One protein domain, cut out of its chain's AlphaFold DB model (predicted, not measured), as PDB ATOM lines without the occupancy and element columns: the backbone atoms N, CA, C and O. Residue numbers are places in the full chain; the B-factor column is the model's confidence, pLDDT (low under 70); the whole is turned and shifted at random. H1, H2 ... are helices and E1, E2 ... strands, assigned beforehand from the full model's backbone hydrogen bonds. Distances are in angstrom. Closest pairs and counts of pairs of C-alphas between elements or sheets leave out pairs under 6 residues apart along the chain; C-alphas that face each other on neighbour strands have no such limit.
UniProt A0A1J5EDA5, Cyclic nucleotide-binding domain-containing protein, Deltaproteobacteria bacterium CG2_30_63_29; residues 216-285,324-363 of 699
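AT A GLANCE: This is residues 216 to 285 and 324 to 363 of the 699 residues of the protein "Cyclic nucleotide-binding domain-containing protein" of Deltaproteobacteria bacterium CG2_30_63_29 (UniProt A0A1J5EDA5). Two long helices, H1 and H2, cover one face of a strongly twisted four-stranded sheet and stand steeply to each other, H1 toward the E1 edge and H2 toward the E3 edge. The short H3 only grazes the sheet. The printed part has 110 residues, with three named helices and four named strands in the order H1, E1, E2, H2, E3, E4, H3; the sheet, E1 E2 E4 E3, is antiparallel and the class mixed, helices and strands. The whole is compact, with a radius of gyration of the C-alphas of 13.0 A and spans of 34 by 33 by 24 A.

HOW THE PARTS SIT: Begin at H1, residues 216 to 233; its closest C-alphas to E1, residues 240 to 246, are Val 229 and Leu 241, 5.8 A. The hairpin of E1 and E2, residues 250 to 257, has N 242 and O 254 at 2.8 A, within hydrogen-bond range. H2, residues 263 to 279, touches H1 with residues 270 to 277 alone, closest at C-alphas Ala 231 and Met 273, 5.6 A, at a steep tilt of 67 degrees, opposite ways. H1 and H2 are on the same face, making two layers, helices over a sheet; H2's height over the sheet is 8.3 A. Its closest C-alphas to E3, residues 344 to 349, are Ala 267 and Leu 346, 5.6 A. In the hairpin of E3 and E4, residues 352 to 357, N 356 and O 345 are 2.8 A apart; between E2 and E4, look at N 251 and O 355, 2.8 A. In H1 and H2 every O i to N i+4 pair is within hydrogen-bond range; H3, residues 360 to 363, is too short for one.

IN THESE COORDINATES: Find C-alpha 216 at (2.036, -61.838, 3.491); from there H1 runs 25.9 A. E1 spans 18.7 A, E2 20.5 A, H2 24.1 A, E3 and E4 16.2 A each. H3 ends at C-alpha 363, (12.551, -61.207, 21.781).

THE WHOLE: Residues 286 to 323 are not printed, with C-alphas 285 and 324 at 8.4 A across the cut. Residues 324 to 343 hold no named element. Of the links printed whole, H1 to E1 is short and the others are tight. Look for pLDDT under 70 at residues 358 to 363.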
ATOM      1  N   GLY A 216       2.646 -62.867   2.662       93.38
ATOM      2  CA  GLY A 216       2.036 -61.838   3.491       93.38
ATOM      3  C   GLY A 216       3.019 -61.247   4.505       93.38
ATOM      4  O   GLY A 216       3.043 -60.031   4.668       93.38
ATOM      5  N   SER A 217       3.911 -62.044   5.102       89.50
ATOM      6  CA  SER A 217       4.957 -61.533   5.998       89.50
ATOM      7  C   SER A 217       5.861 -60.507   5.304       89.50
ATOM      8  O   SER A 217       6.152 -59.449   5.863       89.50
ATOM      9  N   VAL A 218       6.255 -60.767   4.050       90.31
ATOM     10  CA  VAL A 218       7.049 -59.823   3.241       90.31
ATOM     11  C   VAL A 218       6.263 -58.536   2.974       90.31
ATOM     12  O   VAL A 218       6.794 -57.445   3.187       90.31
ATOM     13  N   ILE A 219       4.996 -58.653   2.559       94.50
ATOM     14  CA  ILE A 219       4.111 -57.510   2.283       94.50
ATOM     15  C   ILE A 219       3.932 -56.644   3.532       94.50
ATOM     16  O   ILE A 219       4.128 -55.430   3.472       94.50
ATOM     17  N   TYR A 220       3.612 -57.268   4.665       94.81
ATOM     18  CA  TYR A 220       3.440 -56.602   5.951       94.81
ATOM     19  C   TYR A 220       4.702 -55.834   6.350       94.81
ATOM     20  O   TYR A 220       4.642 -54.624   6.564       94.81
ATOM     21  N   ARG A 221       5.868 -56.492   6.361       93.19
ATOM     22  CA  ARG A 221       7.130 -55.857   6.776       93.19
ATOM     23  C   ARG A 221       7.522 -54.688   5.875       93.19
ATOM     24  O   ARG A 221       7.997 -53.670   6.369       93.19
ATOM     25  N   GLN A 222       7.322 -54.808   4.563       93.25
ATOM     26  CA  GLN A 222       7.572 -53.705   3.630       93.25
ATOM     27  C   GLN A 222       6.588 -52.544   3.820       93.25
ATOM     28  O   GLN A 222       6.975 -51.386   3.690       93.25
ATOM     29  N   SER A 223       5.321 -52.832   4.125       96.56
ATOM     30  CA  SER A 223       4.330 -51.801   4.443       96.56
ATOM     31  C   SER A 223       4.650 -51.067   5.745       96.56
ATOM     32  O   SER A 223       4.560 -49.842   5.771       96.56
ATOM     33  N   VAL A 224       5.094 -51.776   6.789       96.38
ATOM     34  CA  VAL A 224       5.590 -51.151   8.029       96.38
ATOM     35  C   VAL A 224       6.843 -50.311   7.750       96.38
ATOM     36  O   VAL A 224       6.970 -49.218   8.291       96.38
ATOM     37  N   GLY A 225       7.740 -50.768   6.869       95.75
ATOM     38  CA  GLY A 225       8.908 -49.990   6.442       95.75
ATOM     39  C   GLY A 225       8.536 -48.661   5.774       95.75
ATOM     40  O   GLY A 225       9.106 -47.628   6.115       95.75
ATOM     41  N   LEU A 226       7.529 -48.658   4.890       97.44
ATOM     42  CA  LEU A 226       6.992 -47.421   4.304       97.44
ATOM     43  C   LEU A 226       6.412 -46.497   5.389       97.44
ATOM     44  O   LEU A 226       6.657 -45.295   5.360       97.44
ATOM     45  N   MET A 227       5.693 -47.066   6.363       97.94
ATOM     46  CA  MET A 227       5.106 -46.316   7.480       97.94
ATOM     47  C   MET A 227       6.161 -45.689   8.388       97.94
ATOM     48  O   MET A 227       5.974 -44.569   8.846       97.94
ATOM     49  N   LEU A 228       7.280 -46.378   8.621       97.88
ATOM     50  CA  LEU A 228       8.401 -45.848   9.391       97.88
ATOM     51  C   LEU A 228       9.025 -44.622   8.713       97.88
ATOM     52  O   LEU A 228       9.295 -43.623   9.379       97.88
ATOM     53  N   VAL A 229       9.272 -44.703   7.404       97.38
ATOM     54  CA  VAL A 229       9.891 -43.604   6.648       97.38
ATOM     55  C   VAL A 229       8.949 -42.397   6.581       97.38
ATOM     56  O   VAL A 229       9.396 -41.277   6.822       97.38
ATOM     57  N   GLU A 230       7.648 -42.615   6.358       97.69
ATOM     58  CA  GLU A 230       6.634 -41.551   6.442       97.69
ATOM     59  C   GLU A 230       6.579 -40.939   7.852       97.69
ATOM     60  O   GLU A 230       6.597 -39.719   8.001       97.69
ATOM     61  N   ALA A 231       6.578 -41.768   8.901       97.62
ATOM     62  CA  ALA A 231       6.573 -41.295  10.280       97.62
ATOM     63  C   ALA A 231       7.790 -40.412  10.584       97.62
ATOM     64  O   ALA A 231       7.632 -39.388  11.239       97.62
ATOM     65  N   GLY A 232       8.980 -40.773  10.090       97.44
ATOM     66  CA  GLY A 232      10.193 -39.962  10.223       97.44
ATOM     67  C   GLY A 232      10.091 -38.608   9.523       97.44
ATOM     68  O   GLY A 232      10.472 -37.595  10.116       97.44
ATOM     69  N   HIS A 233       9.522 -38.581   8.315       96.56
ATOM     70  CA  HIS A 233       9.256 -37.348   7.564       96.56
ATOM     71  C   HIS A 233       8.284 -36.415   8.298       96.56
ATOM     72  O   HIS A 233       8.491 -35.207   8.328       96.56
ATOM     73  N   MET A 234       7.271 -36.976   8.962       96.75
ATOM     74  CA  MET A 234       6.260 -36.217   9.706       96.75
ATOM     75  C   MET A 234       6.735 -35.648  11.051       96.75
ATOM     76  O   MET A 234       6.011 -34.864  11.672       96.75
ATOM     77  N   LEU A 235       7.908 -36.043  11.554       97.06
ATOM     78  CA  LEU A 235       8.429 -35.451  12.784       97.06
ATOM     79  C   LEU A 235       8.894 -34.005  12.549       97.06
ATOM     80  O   LEU A 235       9.243 -33.616  11.440       97.06
ATOM     81  N   SER A 236       8.963 -33.212  13.622       94.25
ATOM     82  CA  SER A 236       9.508 -31.851  13.577       94.25
ATOM     83  C   SER A 236      10.691 -31.706  14.545       94.25
ATOM     84  O   SER A 236      10.491 -31.848  15.754       94.25
ATOM     85  N   PRO A 237      11.921 -31.457  14.050       95.50
ATOM     86  CA  PRO A 237      12.311 -31.463  12.632       95.50
ATOM     87  C   PRO A 237      12.219 -32.878  12.004       95.50
ATOM     88  O   PRO A 237      12.261 -33.872  12.743       95.50
ATOM     89  N   PRO A 238      12.114 -32.998  10.665       96.19
ATOM     90  CA  PRO A 238      12.051 -34.295   9.988       96.19
ATOM     91  C   PRO A 238      13.295 -35.152  10.239       96.19
ATOM     92  O   PRO A 238      14.407 -34.635  10.350       96.19
ATOM     93  N   ALA A 239      13.113 -36.470  10.327       96.75
ATOM     94  CA  ALA A 239      14.203 -37.446  10.331       96.75
ATOM     95  C   ALA A 239      14.332 -38.101   8.951       96.75
ATOM     96  O   ALA A 239      13.337 -38.541   8.374       96.75
ATOM     97  N   LYS A 240      15.562 -38.230   8.442       94.88
ATOM     98  CA  LYS A 240      15.850 -38.976   7.210       94.88
ATOM     99  C   LYS A 240      16.256 -40.396   7.571       94.88
ATOM    100  O   LYS A 240      17.309 -40.615   8.174       94.88
ATOM    101  N   LEU A 241      15.406 -41.347   7.205       95.50
ATOM    102  CA  LEU A 241      15.528 -42.755   7.572       95.50
ATOM    103  C   LEU A 241      15.555 -43.642   6.328       95.50
ATOM    104  O   LEU A 241      14.960 -43.306   5.304       95.50
ATOM    105  N   GLY A 242      16.188 -44.803   6.456       92.88
ATOM    106  CA  GLY A 242      16.140 -45.891   5.489       92.88
ATOM    107  C   GLY A 242      16.025 -47.256   6.166       92.88
ATOM    108  O   GLY A 242      16.347 -47.428   7.344       92.88
ATOM    109  N   ILE A 243      15.552 -48.247   5.417       91.69
ATOM    110  CA  ILE A 243      15.507 -49.645   5.838       91.69
ATOM    111  C   ILE A 243      16.846 -50.305   5.502       91.69
ATOM    112  O   ILE A 243      17.176 -50.525   4.337       91.69
ATOM    113  N   GLY A 244      17.596 -50.650   6.543       84.94
ATOM    114  CA  GLY A 244      18.873 -51.342   6.441       84.94
ATOM    115  C   GLY A 244      18.744 -52.871   6.389       84.94
ATOM    116  O   GLY A 244      17.687 -53.425   6.063       84.94
ATOM    117  N   PRO A 245      19.836 -53.599   6.691       77.88
ATOM    118  CA  PRO A 245      19.848 -55.060   6.695       77.88
ATOM    119  C   PRO A 245      18.821 -55.684   7.653       77.88
ATOM    120  O   PRO A 245      18.562 -55.183   8.749       77.88
ATOM    121  N   SER A 246      18.274 -56.839   7.261       78.25
ATOM    122  CA  SER A 246      17.396 -57.632   8.124       78.25
ATOM    123  C   SER A 246      18.186 -58.617   8.977       78.25
ATOM    124  O   SER A 246      19.022 -59.359   8.468       78.25
ATOM    125  N   LEU A 247      17.833 -58.685  10.259       71.75
ATOM    126  CA  LEU A 247      18.300 -59.691  11.215       71.75
ATOM    127  C   LEU A 247      17.370 -60.919  11.268       71.75
ATOM    128  O   LEU A 247      17.448 -61.733  12.180       71.75
ATOM    129  N   GLY A 248      16.422 -61.037  10.332       70.44
ATOM    130  CA  GLY A 248      15.381 -62.068  10.329       70.44
ATOM    131  C   GLY A 248      14.173 -61.716  11.206       70.44
ATOM    132  O   GLY A 248      13.040 -61.789  10.726       70.44
ATOM    133  N   PHE A 249      14.390 -61.270  12.444       72.75
ATOM    134  CA  PHE A 249      13.329 -60.855  13.385       72.75
ATOM    135  C   PHE A 249      13.109 -59.332  13.443       72.75
ATOM    136  O   PHE A 249      12.040 -58.873  13.840       72.75
ATOM    137  N   ALA A 250      14.098 -58.552  13.008       80.44
ATOM    138  CA  ALA A 250      14.049 -57.096  12.980       80.44
ATOM    139  C   ALA A 250      14.715 -56.534  11.717       80.44
ATOM    140  O   ALA A 250      15.478 -57.228  11.030       80.44
ATOM    141  N   TYR A 251      14.435 -55.269  11.421       86.69
ATOM    142  CA  TYR A 251      15.236 -54.450  10.517       86.69
ATOM    143  C   TYR A 251      16.151 -53.534  11.317       86.69
ATOM    144  O   TYR A 251      15.718 -52.910  12.285       86.69
ATOM    145  N   ILE A 252      17.407 -53.444  10.885       87.12
ATOM    146  CA  ILE A 252      18.267 -52.324  11.253       87.12
ATOM    147  C   ILE A 252      17.752 -51.100  10.505       87.12
ATOM    148  O   ILE A 252      17.532 -51.166   9.298       87.12
ATOM    149  N   ILE A 253      17.548 -49.998  11.218       91.88
ATOM    150  CA  ILE A 253      17.129 -48.734  10.621       91.88
ATOM    151  C   ILE A 253      18.363 -47.872  10.389       91.88
ATOM    152  O   ILE A 253      19.128 -47.586  11.312       91.88
ATOM    153  N   GLU A 254      18.554 -47.465   9.140       90.19
ATOM    154  CA  GLU A 254      19.604 -46.539   8.741       90.19
ATOM    155  C   GLU A 254      19.137 -45.119   9.054       90.19
ATOM    156  O   GLU A 254      18.196 -44.604   8.452       90.19
ATOM    157  N   VAL A 255      19.780 -44.488  10.034       91.94
ATOM    158  CA  VAL A 255      19.499 -43.102  10.413       91.94
ATOM    159  C   VAL A 255      20.487 -42.207   9.676       91.94
ATOM    160  O   VAL A 255      21.653 -42.126  10.053       91.94
ATOM    161  N   ILE A 256      20.020 -41.569   8.601       90.75
ATOM    162  CA  ILE A 256      20.816 -40.642   7.780       90.75
ATOM    163  C   ILE A 256      20.868 -39.275   8.463       90.75
ATOM    164  O   ILE A 256      21.921 -38.647   8.536       90.75
ATOM    165  N   ASP A 257      19.727 -38.833   8.992       94.00
ATOM    166  CA  ASP A 257      19.601 -37.625   9.801       94.00
ATOM    167  C   ASP A 257      18.555 -37.863  10.893       94.00
ATOM    168  O   ASP A 257      17.398 -38.177  10.609       94.00
ATOM    169  N   ALA A 258      18.961 -37.716  12.153       93.81
ATOM    170  CA  ALA A 258      18.071 -37.880  13.296       93.81
ATOM    171  C   ALA A 258      17.218 -36.631  13.577       93.81
ATOM    172  O   ALA A 258      16.382 -36.661  14.482       93.81
ATOM    173  N   GLY A 259      17.417 -35.519  12.862       93.31
ATOM    174  CA  GLY A 259      16.767 -34.239  13.149       93.31
ATOM    175  C   GLY A 259      17.139 -33.718  14.542       93.31
ATOM    176  O   GLY A 259      16.270 -33.353  15.328       93.31
ATOM    177  N   GLY A 260      18.424 -33.782  14.902       92.69
ATOM    178  CA  GLY A 260      18.943 -33.275  16.182       92.69
ATOM    179  C   GLY A 260      18.593 -34.096  17.433       92.69
ATOM    180  O   GLY A 260      18.876 -33.650  18.542       92.69
ATOM    181  N   ARG A 261      17.993 -35.283  17.286       94.94
ATOM    182  CA  ARG A 261      17.627 -36.172  18.404       94.94
ATOM    183  C   ARG A 261      18.663 -37.264  18.631       94.94
ATOM    184  O   ARG A 261      19.283 -37.744  17.685       94.94
ATOM    185  N   ASP A 262      18.781 -37.721  19.873       94.50
ATOM    186  CA  ASP A 262      19.423 -39.004  20.159       94.50
ATOM    187  C   ASP A 262      18.536 -40.180  19.702       94.50
ATOM    188  O   ASP A 262      17.324 -40.039  19.502       94.50
ATOM    189  N   LEU A 263      19.133 -41.366  19.549       92.75
ATOM    190  CA  LEU A 263      18.436 -42.534  19.006       92.75
ATOM    191  C   LEU A 263      17.274 -43.023  19.880       92.75
ATOM    192  O   LEU A 263      16.287 -43.509  19.332       92.75
ATOM    193  N   LYS A 264      17.359 -42.913  21.214       93.31
ATOM    194  CA  LYS A 264      16.291 -43.382  22.119       93.31
ATOM    195  C   LYS A 264      15.070 -42.481  22.011       93.31
ATOM    196  O   LYS A 264      13.937 -42.962  21.914       93.31
ATOM    197  N   THR A 265      15.312 -41.172  21.982       95.62
ATOM    198  CA  THR A 265      14.273 -40.166  21.760       95.62
ATOM    199  C   THR A 265      13.639 -40.347  20.382       95.62
ATOM    200  O   THR A 265      12.412 -40.383  20.274       95.62
ATOM    201  N   LEU A 266      14.454 -40.541  19.339       96.56
ATOM    202  CA  LEU A 266      13.975 -40.807  17.984       96.56
ATOM    203  C   LEU A 266      13.107 -42.075  17.923       96.56
ATOM    204  O   LEU A 266      12.005 -42.018  17.386       96.56
ATOM    205  N   ALA A 267      13.548 -43.190  18.517       95.75
ATOM    206  CA  ALA A 267      12.786 -44.441  18.561       95.75
ATOM    207  C   ALA A 267      11.404 -44.252  19.203       95.75
ATOM    208  O   ALA A 267      10.393 -44.687  18.653       95.75
ATOM    209  N   SER A 268      11.361 -43.552  20.341       96.06
ATOM    210  CA  SER A 268      10.123 -43.298  21.086       96.06
ATOM    211  C   SER A 268       9.148 -42.425  20.289       96.06
ATOM    212  O   SER A 268       7.956 -42.728  20.220       96.06
ATOM    213  N   GLN A 269       9.650 -41.364  19.647       97.62
ATOM    214  CA  GLN A 269       8.841 -40.478  18.807       97.62
ATOM    215  C   GLN A 269       8.333 -41.183  17.544       97.62
ATOM    216  O   GLN A 269       7.161 -41.041  17.203       97.62
ATOM    217  N   LEU A 270       9.176 -41.984  16.886       98.00
ATOM    218  CA  LEU A 270       8.776 -42.789  15.730       98.00
ATOM    219  C   LEU A 270       7.705 -43.809  16.107       98.00
ATOM    220  O   LEU A 270       6.697 -43.910  15.416       98.00
ATOM    221  N   ALA A 271       7.872 -44.522  17.223       96.50
ATOM    222  CA  ALA A 271       6.881 -45.485  17.689       96.50
ATOM    223  C   ALA A 271       5.526 -44.817  17.976       96.50
ATOM    224  O   ALA A 271       4.485 -45.373  17.627       96.50
ATOM    225  N   ALA A 272       5.528 -43.625  18.582       97.44
ATOM    226  CA  ALA A 272       4.312 -42.850  18.817       97.44
ATOM    227  C   ALA A 272       3.656 -42.400  17.500       97.44
ATOM    228  O   ALA A 272       2.463 -42.626  17.311       97.44
ATOM    229  N   MET A 273       4.440 -41.843  16.571       97.88
ATOM    230  CA  MET A 273       3.947 -41.388  15.267       97.88
ATOM    231  C   MET A 273       3.400 -42.546  14.424       97.88
ATOM    232  O   MET A 273       2.322 -42.446  13.850       97.88
ATOM    233  N   MET A 274       4.081 -43.692  14.394       97.88
ATOM    234  CA  MET A 274       3.589 -44.878  13.690       97.88
ATOM    235  C   MET A 274       2.287 -45.407  14.305       97.88
ATOM    236  O   MET A 274       1.374 -45.763  13.569       97.88
ATOM    237  N   LYS A 275       2.154 -45.421  15.639       97.19
ATOM    238  CA  LYS A 275       0.885 -45.785  16.302       97.19
ATOM    239  C   LYS A 275      -0.240 -44.806  15.970       97.19
ATOM    240  O   LYS A 275      -1.373 -45.238  15.780       97.19
ATOM    241  N   GLN A 276       0.069 -43.515  15.866       97.69
ATOM    242  CA  GLN A 276      -0.884 -42.510  15.403       97.69
ATOM    243  C   GLN A 276      -1.329 -42.799  13.961       97.69
ATOM    244  O   GLN A 276      -2.526 -42.844  13.699       97.69
ATOM    245  N   LEU A 277      -0.394 -43.078  13.047       97.56
ATOM    246  CA  LEU A 277      -0.712 -43.435  11.661       97.56
ATOM    247  C   LEU A 277      -1.610 -44.673  11.566       97.56
ATOM    248  O   LEU A 277      -2.519 -44.691  10.739       97.56
ATOM    249  N   VAL A 278      -1.384 -45.695  12.398       97.38
ATOM    250  CA  VAL A 278      -2.262 -46.875  12.495       97.38
ATOM    251  C   VAL A 278      -3.671 -46.471  12.938       97.38
ATOM    252  O   VAL A 278      -4.638 -46.858  12.289       97.38
ATOM    253  N   ALA A 279      -3.791 -45.660  13.993       97.69
ATOM    254  CA  ALA A 279      -5.080 -45.202  14.516       97.69
ATOM    255  C   ALA A 279      -5.867 -44.326  13.522       97.69
ATOM    256  O   ALA A 279      -7.096 -44.323  13.543       97.69
ATOM    257  N   GLU A 280      -5.171 -43.601  12.644       97.12
ATOM    258  CA  GLU A 280      -5.774 -42.786  11.583       97.12
ATOM    259  C   GLU A 280      -6.284 -43.604  10.378       97.12
ATOM    260  O   GLU A 280      -6.948 -43.034   9.515       97.12
ATOM    261  N   ASP A 281      -5.975 -44.908  10.292       96.75
ATOM    262  CA  ASP A 281      -6.328 -45.794   9.166       96.75
ATOM    263  C   ASP A 281      -6.038 -45.171   7.785       96.75
ATOM    264  O   ASP A 281      -6.859 -45.164   6.859       96.75
ATOM    265  N   ARG A 282      -4.842 -44.598   7.627       95.06
ATOM    266  CA  ARG A 282      -4.449 -43.959   6.372       95.06
ATOM    267  C   ARG A 282      -4.402 -44.981   5.234       95.06
ATOM    268  O   ARG A 282      -3.727 -46.011   5.348       95.06
ATOM    269  N   PRO A 283      -5.051 -44.704   4.090       94.31
ATOM    270  CA  PRO A 283      -4.991 -45.589   2.939       94.31
ATOM    271  C   PRO A 283      -3.599 -45.559   2.304       94.31
ATOM    272  O   PRO A 283      -3.047 -44.491   2.033       94.31
ATOM    273  N   ILE A 284      -3.064 -46.735   1.966       94.88
ATOM    274  CA  ILE A 284      -1.854 -46.824   1.141       94.88
ATOM    275  C   ILE A 284      -2.282 -46.728  -0.324       94.88
ATOM    276  O   ILE A 284      -2.934 -47.619  -0.884       94.88
ATOM    277  N   ARG A 285      -1.941 -45.597  -0.936       89.75
ATOM    278  CA  ARG A 285      -2.280 -45.235  -2.308       89.75
ATOM    279  C   ARG A 285      -1.257 -45.812  -3.273       89.75
ATOM    280  O   ARG A 285      -0.075 -45.951  -2.959       89.75
ATOM    281  N   GLY A 324       1.037 -40.791   2.366       91.69
ATOM    282  CA  GLY A 324       1.105 -39.387   2.753       91.69
ATOM    283  C   GLY A 324       1.895 -38.584   1.729       91.69
ATOM    284  O   GLY A 324       1.453 -38.487   0.581       91.69
ATOM    285  N   GLU A 325       3.024 -38.017   2.142       91.44
ATOM    286  CA  GLU A 325       3.878 -37.170   1.301       91.44
ATOM    287  C   GLU A 325       5.038 -37.935   0.657       91.44
ATOM    288  O   GLU A 325       5.495 -37.555  -0.423       91.44
ATOM    289  N   ILE A 326       5.493 -39.037   1.264       95.12
ATOM    290  CA  ILE A 326       6.602 -39.826   0.725       95.12
ATOM    291  C   ILE A 326       6.096 -40.811  -0.326       95.12
ATOM    292  O   ILE A 326       5.150 -41.571  -0.097       95.12
ATOM    293  N   TYR A 327       6.774 -40.845  -1.472       96.19
ATOM    294  CA  TYR A 327       6.576 -41.843  -2.519       96.19
ATOM    295  C   TYR A 327       7.775 -42.784  -2.600       96.19
ATOM    296  O   TYR A 327       8.920 -42.343  -2.667       96.19
ATOM    297  N   ALA A 328       7.496 -44.085  -2.647       96.62
ATOM    298  CA  ALA A 328       8.476 -45.152  -2.847       96.62
ATOM    299  C   ALA A 328       8.087 -46.044  -4.034       96.62
ATOM    300  O   ALA A 328       6.935 -46.035  -4.481       96.62
ATOM    301  N   PHE A 329       9.020 -46.851  -4.542       94.44
ATOM    302  CA  PHE A 329       8.700 -47.833  -5.575       94.44
ATOM    303  C   PHE A 329       7.704 -48.886  -5.071       94.44
ATOM    304  O   PHE A 329       7.790 -49.380  -3.942       94.44
ATOM    305  N   GLU A 330       6.793 -49.328  -5.945       89.94
ATOM    306  CA  GLU A 330       6.005 -50.535  -5.687       89.94
ATOM    307  C   GLU A 330       6.853 -51.801  -5.912       89.94
ATOM    308  O   GLU A 330       6.769 -52.475  -6.945       89.94
ATOM    309  N   PHE A 331       7.650 -52.170  -4.911       85.81
ATOM    310  CA  PHE A 331       8.382 -53.435  -4.900       85.81
ATOM    311  C   PHE A 331       7.523 -54.588  -4.350       85.81
ATOM    312  O   PHE A 331       7.778 -55.139  -3.283       85.81
ATOM    313  N   GLY A 332       6.450 -54.915  -5.073       85.69
ATOM    314  CA  GLY A 332       5.399 -55.831  -4.612       85.69
ATOM    315  C   GLY A 332       4.243 -55.101  -3.916       85.69
ATOM    316  O   GLY A 332       4.385 -53.928  -3.549       85.69
ATOM    317  N   PRO A 333       3.082 -55.770  -3.770       90.38
ATOM    318  CA  PRO A 333       1.895 -55.143  -3.204       90.38
ATOM    319  C   PRO A 333       2.145 -54.698  -1.762       90.38
ATOM    320  O   PRO A 333       2.996 -55.239  -1.059       90.38
ATOM    321  N   LYS A 334       1.373 -53.707  -1.329       93.62
ATOM    322  CA  LYS A 334       1.353 -53.202   0.043       93.62
ATOM    323  C   LYS A 334      -0.016 -53.474   0.668       93.62
ATOM    324  O   LYS A 334      -1.006 -53.646  -0.062       93.62
ATOM    325  N   ALA A 335      -0.059 -53.509   1.998       95.44
ATOM    326  CA  ALA A 335      -1.307 -53.510   2.755       95.44
ATOM    327  C   ALA A 335      -2.237 -52.376   2.270       95.44
ATOM    328  O   ALA A 335      -1.752 -51.352   1.787       95.44
ATOM    329  N   PRO A 336      -3.568 -52.539   2.329       92.75
ATOM    330  CA  PRO A 336      -4.507 -51.524   1.853       92.75
ATOM    331  C   PRO A 336      -4.516 -50.235   2.691       92.75
ATOM    332  O   PRO A 336      -4.836 -49.176   2.147       92.75
ATOM    333  N   SER A 337      -4.190 -50.311   3.980       95.69
ATOM    334  CA  SER A 337      -4.165 -49.173   4.901       95.69
ATOM    335  C   SER A 337      -3.262 -49.443   6.107       95.69
ATOM    336  O   SER A 337      -2.830 -50.581   6.327       95.69
ATOM    337  N   THR A 338      -2.956 -48.394   6.872       97.00
ATOM    338  CA  THR A 338      -2.110 -48.466   8.072       97.00
ATOM    339  C   THR A 338      -2.771 -49.193   9.241       97.00
ATOM    340  O   THR A 338      -2.043 -49.746  10.056       97.00
ATOM    341  N   ALA A 339      -4.106 -49.295   9.307       95.50
ATOM    342  CA  ALA A 339      -4.787 -50.033  10.382       95.50
ATOM    343  C   ALA A 339      -4.417 -51.527  10.424       95.50
ATOM    344  O   ALA A 339      -4.516 -52.166  11.462       95.50
ATOM    345  N   LEU A 340      -3.948 -52.097   9.308       94.12
ATOM    346  CA  LEU A 340      -3.485 -53.489   9.242       94.12
ATOM    347  C   LEU A 340      -1.991 -53.653   9.570       94.12
ATOM    348  O   LEU A 340      -1.443 -54.748   9.440       94.12
ATOM    349  N   LEU A 341      -1.310 -52.568   9.949       94.69
ATOM    350  CA  LEU A 341       0.121 -52.530  10.252       94.69
ATOM    351  C   LEU A 341       0.382 -52.481  11.757       94.69
ATOM    352  O   LEU A 341       1.273 -51.773  12.217       94.69
ATOM    353  N   GLU A 342      -0.390 -53.236  12.532       88.56
ATOM    354  CA  GLU A 342      -0.184 -53.414  13.970       88.56
ATOM    355  C   GLU A 342       1.000 -54.351  14.260       88.56
ATOM    356  O   GLU A 342       1.628 -54.864  13.342       88.56
ATOM    357  N   HIS A 343       1.323 -54.600  15.532       88.69
ATOM    358  CA  HIS A 343       2.323 -55.600  15.956       88.69
ATOM    359  C   HIS A 343       3.792 -55.324  15.577       88.69
ATOM    360  O   HIS A 343       4.579 -56.252  15.379       88.69
ATOM    361  N   PHE A 344       4.201 -54.057  15.563       91.19
ATOM    362  CA  PHE A 344       5.609 -53.654  15.475       91.19
ATOM    363  C   PHE A 344       6.101 -53.019  16.781       91.19
ATOM    364  O   PHE A 344       5.320 -52.737  17.694       91.19
ATOM    365  N   ASP A 345       7.409 -52.787  16.867       90.19
ATOM    366  CA  ASP A 345       8.015 -52.001  17.942       90.19
ATOM    367  C   ASP A 345       9.361 -51.423  17.516       90.19
ATOM    368  O   ASP A 345      10.017 -51.980  16.632       90.19
ATOM    369  N   LEU A 346       9.787 -50.353  18.179       91.31
ATOM    370  CA  LEU A 346      11.096 -49.747  17.968       91.31
ATOM    371  C   LEU A 346      11.889 -49.729  19.262       91.31
ATOM    372  O   LEU A 346      11.387 -49.320  20.304       91.31
ATOM    373  N   ASP A 347      13.148 -50.133  19.167       84.75
ATOM    374  CA  ASP A 347      14.077 -50.111  20.289       84.75
ATOM    375  C   ASP A 347      15.489 -49.783  19.792       84.75
ATOM    376  O   ASP A 347      15.807 -49.900  18.604       84.75
ATOM    377  N   THR A 348      16.346 -49.352  20.709       85.12
ATOM    378  CA  THR A 348      17.746 -49.034  20.436       85.12
ATOM    379  C   THR A 348      18.657 -49.989  21.180       85.12
ATOM    380  O   THR A 348      18.551 -50.124  22.399       85.12
ATOM    381  N   ARG A 349      19.610 -50.598  20.478       79.00
ATOM    382  CA  ARG A 349      20.609 -51.481  21.090       79.00
ATOM    383  C   ARG A 349      21.990 -51.190  20.548       79.00
ATOM    384  O   ARG A 349      22.157 -51.131  19.334       79.00
ATOM    385  N   SER A 350      22.965 -51.021  21.441       71.50
ATOM    386  CA  SER A 350      24.369 -50.766  21.080       71.50
ATOM    387  C   SER A 350      24.499 -49.682  19.993       71.50
ATOM    388  O   SER A 350      25.083 -49.919  18.935       71.50
ATOM    389  N   ASP A 351      23.848 -48.534  20.214       76.50
ATOM    390  CA  ASP A 351      23.799 -47.388  19.290       76.50
ATOM    391  C   ASP A 351      23.239 -47.702  17.889       76.50
ATOM    392  O   ASP A 351      23.638 -47.112  16.886       76.50
ATOM    393  N   THR A 352      22.313 -48.657  17.801       84.38
ATOM    394  CA  THR A 352      21.614 -49.027  16.562       84.38
ATOM    395  C   THR A 352      20.106 -48.991  16.785       84.38
ATOM    396  O   THR A 352      19.618 -49.545  17.771       84.38
ATOM    397  N   LEU A 353      19.367 -48.355  15.873       89.94
ATOM    398  CA  LEU A 353      17.905 -48.339  15.878       89.94
ATOM    399  C   LEU A 353      17.367 -49.602  15.192       89.94
ATOM    400  O   LEU A 353      17.800 -49.945  14.090       89.94
ATOM    401  N   LEU A 354      16.432 -50.290  15.841       89.50
ATOM    402  CA  LEU A 354      15.870 -51.557  15.385       89.50
ATOM    403  C   LEU A 354      14.344 -51.470  15.310       89.50
ATOM    404  O   LEU A 354      13.698 -51.022  16.255       89.50
ATOM    405  N   LEU A 355      13.778 -51.949  14.203       91.75
ATOM    406  CA  LEU A 355      12.340 -52.142  14.010       91.75
ATOM    407  C   LEU A 355      12.015 -53.634  14.110       91.75
ATOM    408  O   LEU A 355      12.430 -54.421  13.257       91.75
ATOM    409  N   TYR A 356      11.262 -54.017  15.134       86.94
ATOM    410  CA  TYR A 356      10.855 -55.395  15.403       86.94
ATOM    411  C   TYR A 356       9.467 -55.688  14.841       86.94
ATOM    412  O   TYR A 356       8.573 -54.844  14.895       86.94
ATOM    413  N   PHE A 357       9.268 -56.928  14.405       84.75
ATOM    414  CA  PHE A 357       7.971 -57.478  14.011       84.75
ATOM    415  C   PHE A 357       7.591 -58.528  15.061       84.75
ATOM    416  O   PHE A 357       8.364 -59.461  15.272       84.75
ATOM    417  N   ARG A 358       6.491 -58.341  15.807       67.25
ATOM    418  CA  ARG A 358       6.174 -59.187  16.972       67.25
ATOM    419  C   ARG A 358       5.903 -60.641  16.561       67.25
ATOM    420  O   ARG A 358       4.840 -60.943  16.031       67.25
ATOM    421  N   ASP A 359       6.848 -61.501  16.924       54.59
ATOM    422  CA  ASP A 359       6.625 -62.820  17.522       54.59
ATOM    423  C   ASP A 359       7.320 -62.763  18.897       54.59
ATOM    424  O   ASP A 359       8.533 -62.543  18.970       54.59
ATOM    425  N   GLU A 360       6.567 -62.837  20.000       41.53
ATOM    426  CA  GLU A 360       7.096 -62.606  21.362       41.53
ATOM    427  C   GLU A 360       8.191 -63.607  21.770       41.53
ATOM    428  O   GLU A 360       9.099 -63.240  22.519       41.53
ATOM    429  N   GLU A 361       8.192 -64.818  21.204       43.59
ATOM    430  CA  GLU A 361       9.212 -65.846  21.460       43.59
ATOM    431  C   GLU A 361      10.629 -65.409  21.045       43.59
ATOM    432  O   GLU A 361      11.603 -65.722  21.729       43.59
ATOM    433  N   LEU A 362      10.763 -64.617  19.972       45.16
ATOM    434  CA  LEU A 362      12.067 -64.226  19.416       45.16
ATOM    435  C   LEU A 362      12.739 -63.066  20.165       45.16
ATOM    436  O   LEU A 362      13.958 -62.914  20.080       45.16
ATOM    437  N   ARG A 363      11.977 -62.260  20.921       45.59
ATOM    438  CA  ARG A 363      12.551 -61.207  21.781       45.59
ATOM    439  C   ARG A 363      13.294 -61.772  22.982       45.59
ATOM    440  O   ARG A 363      14.213 -61.126  23.475       45.59
TER     441      ARG A 363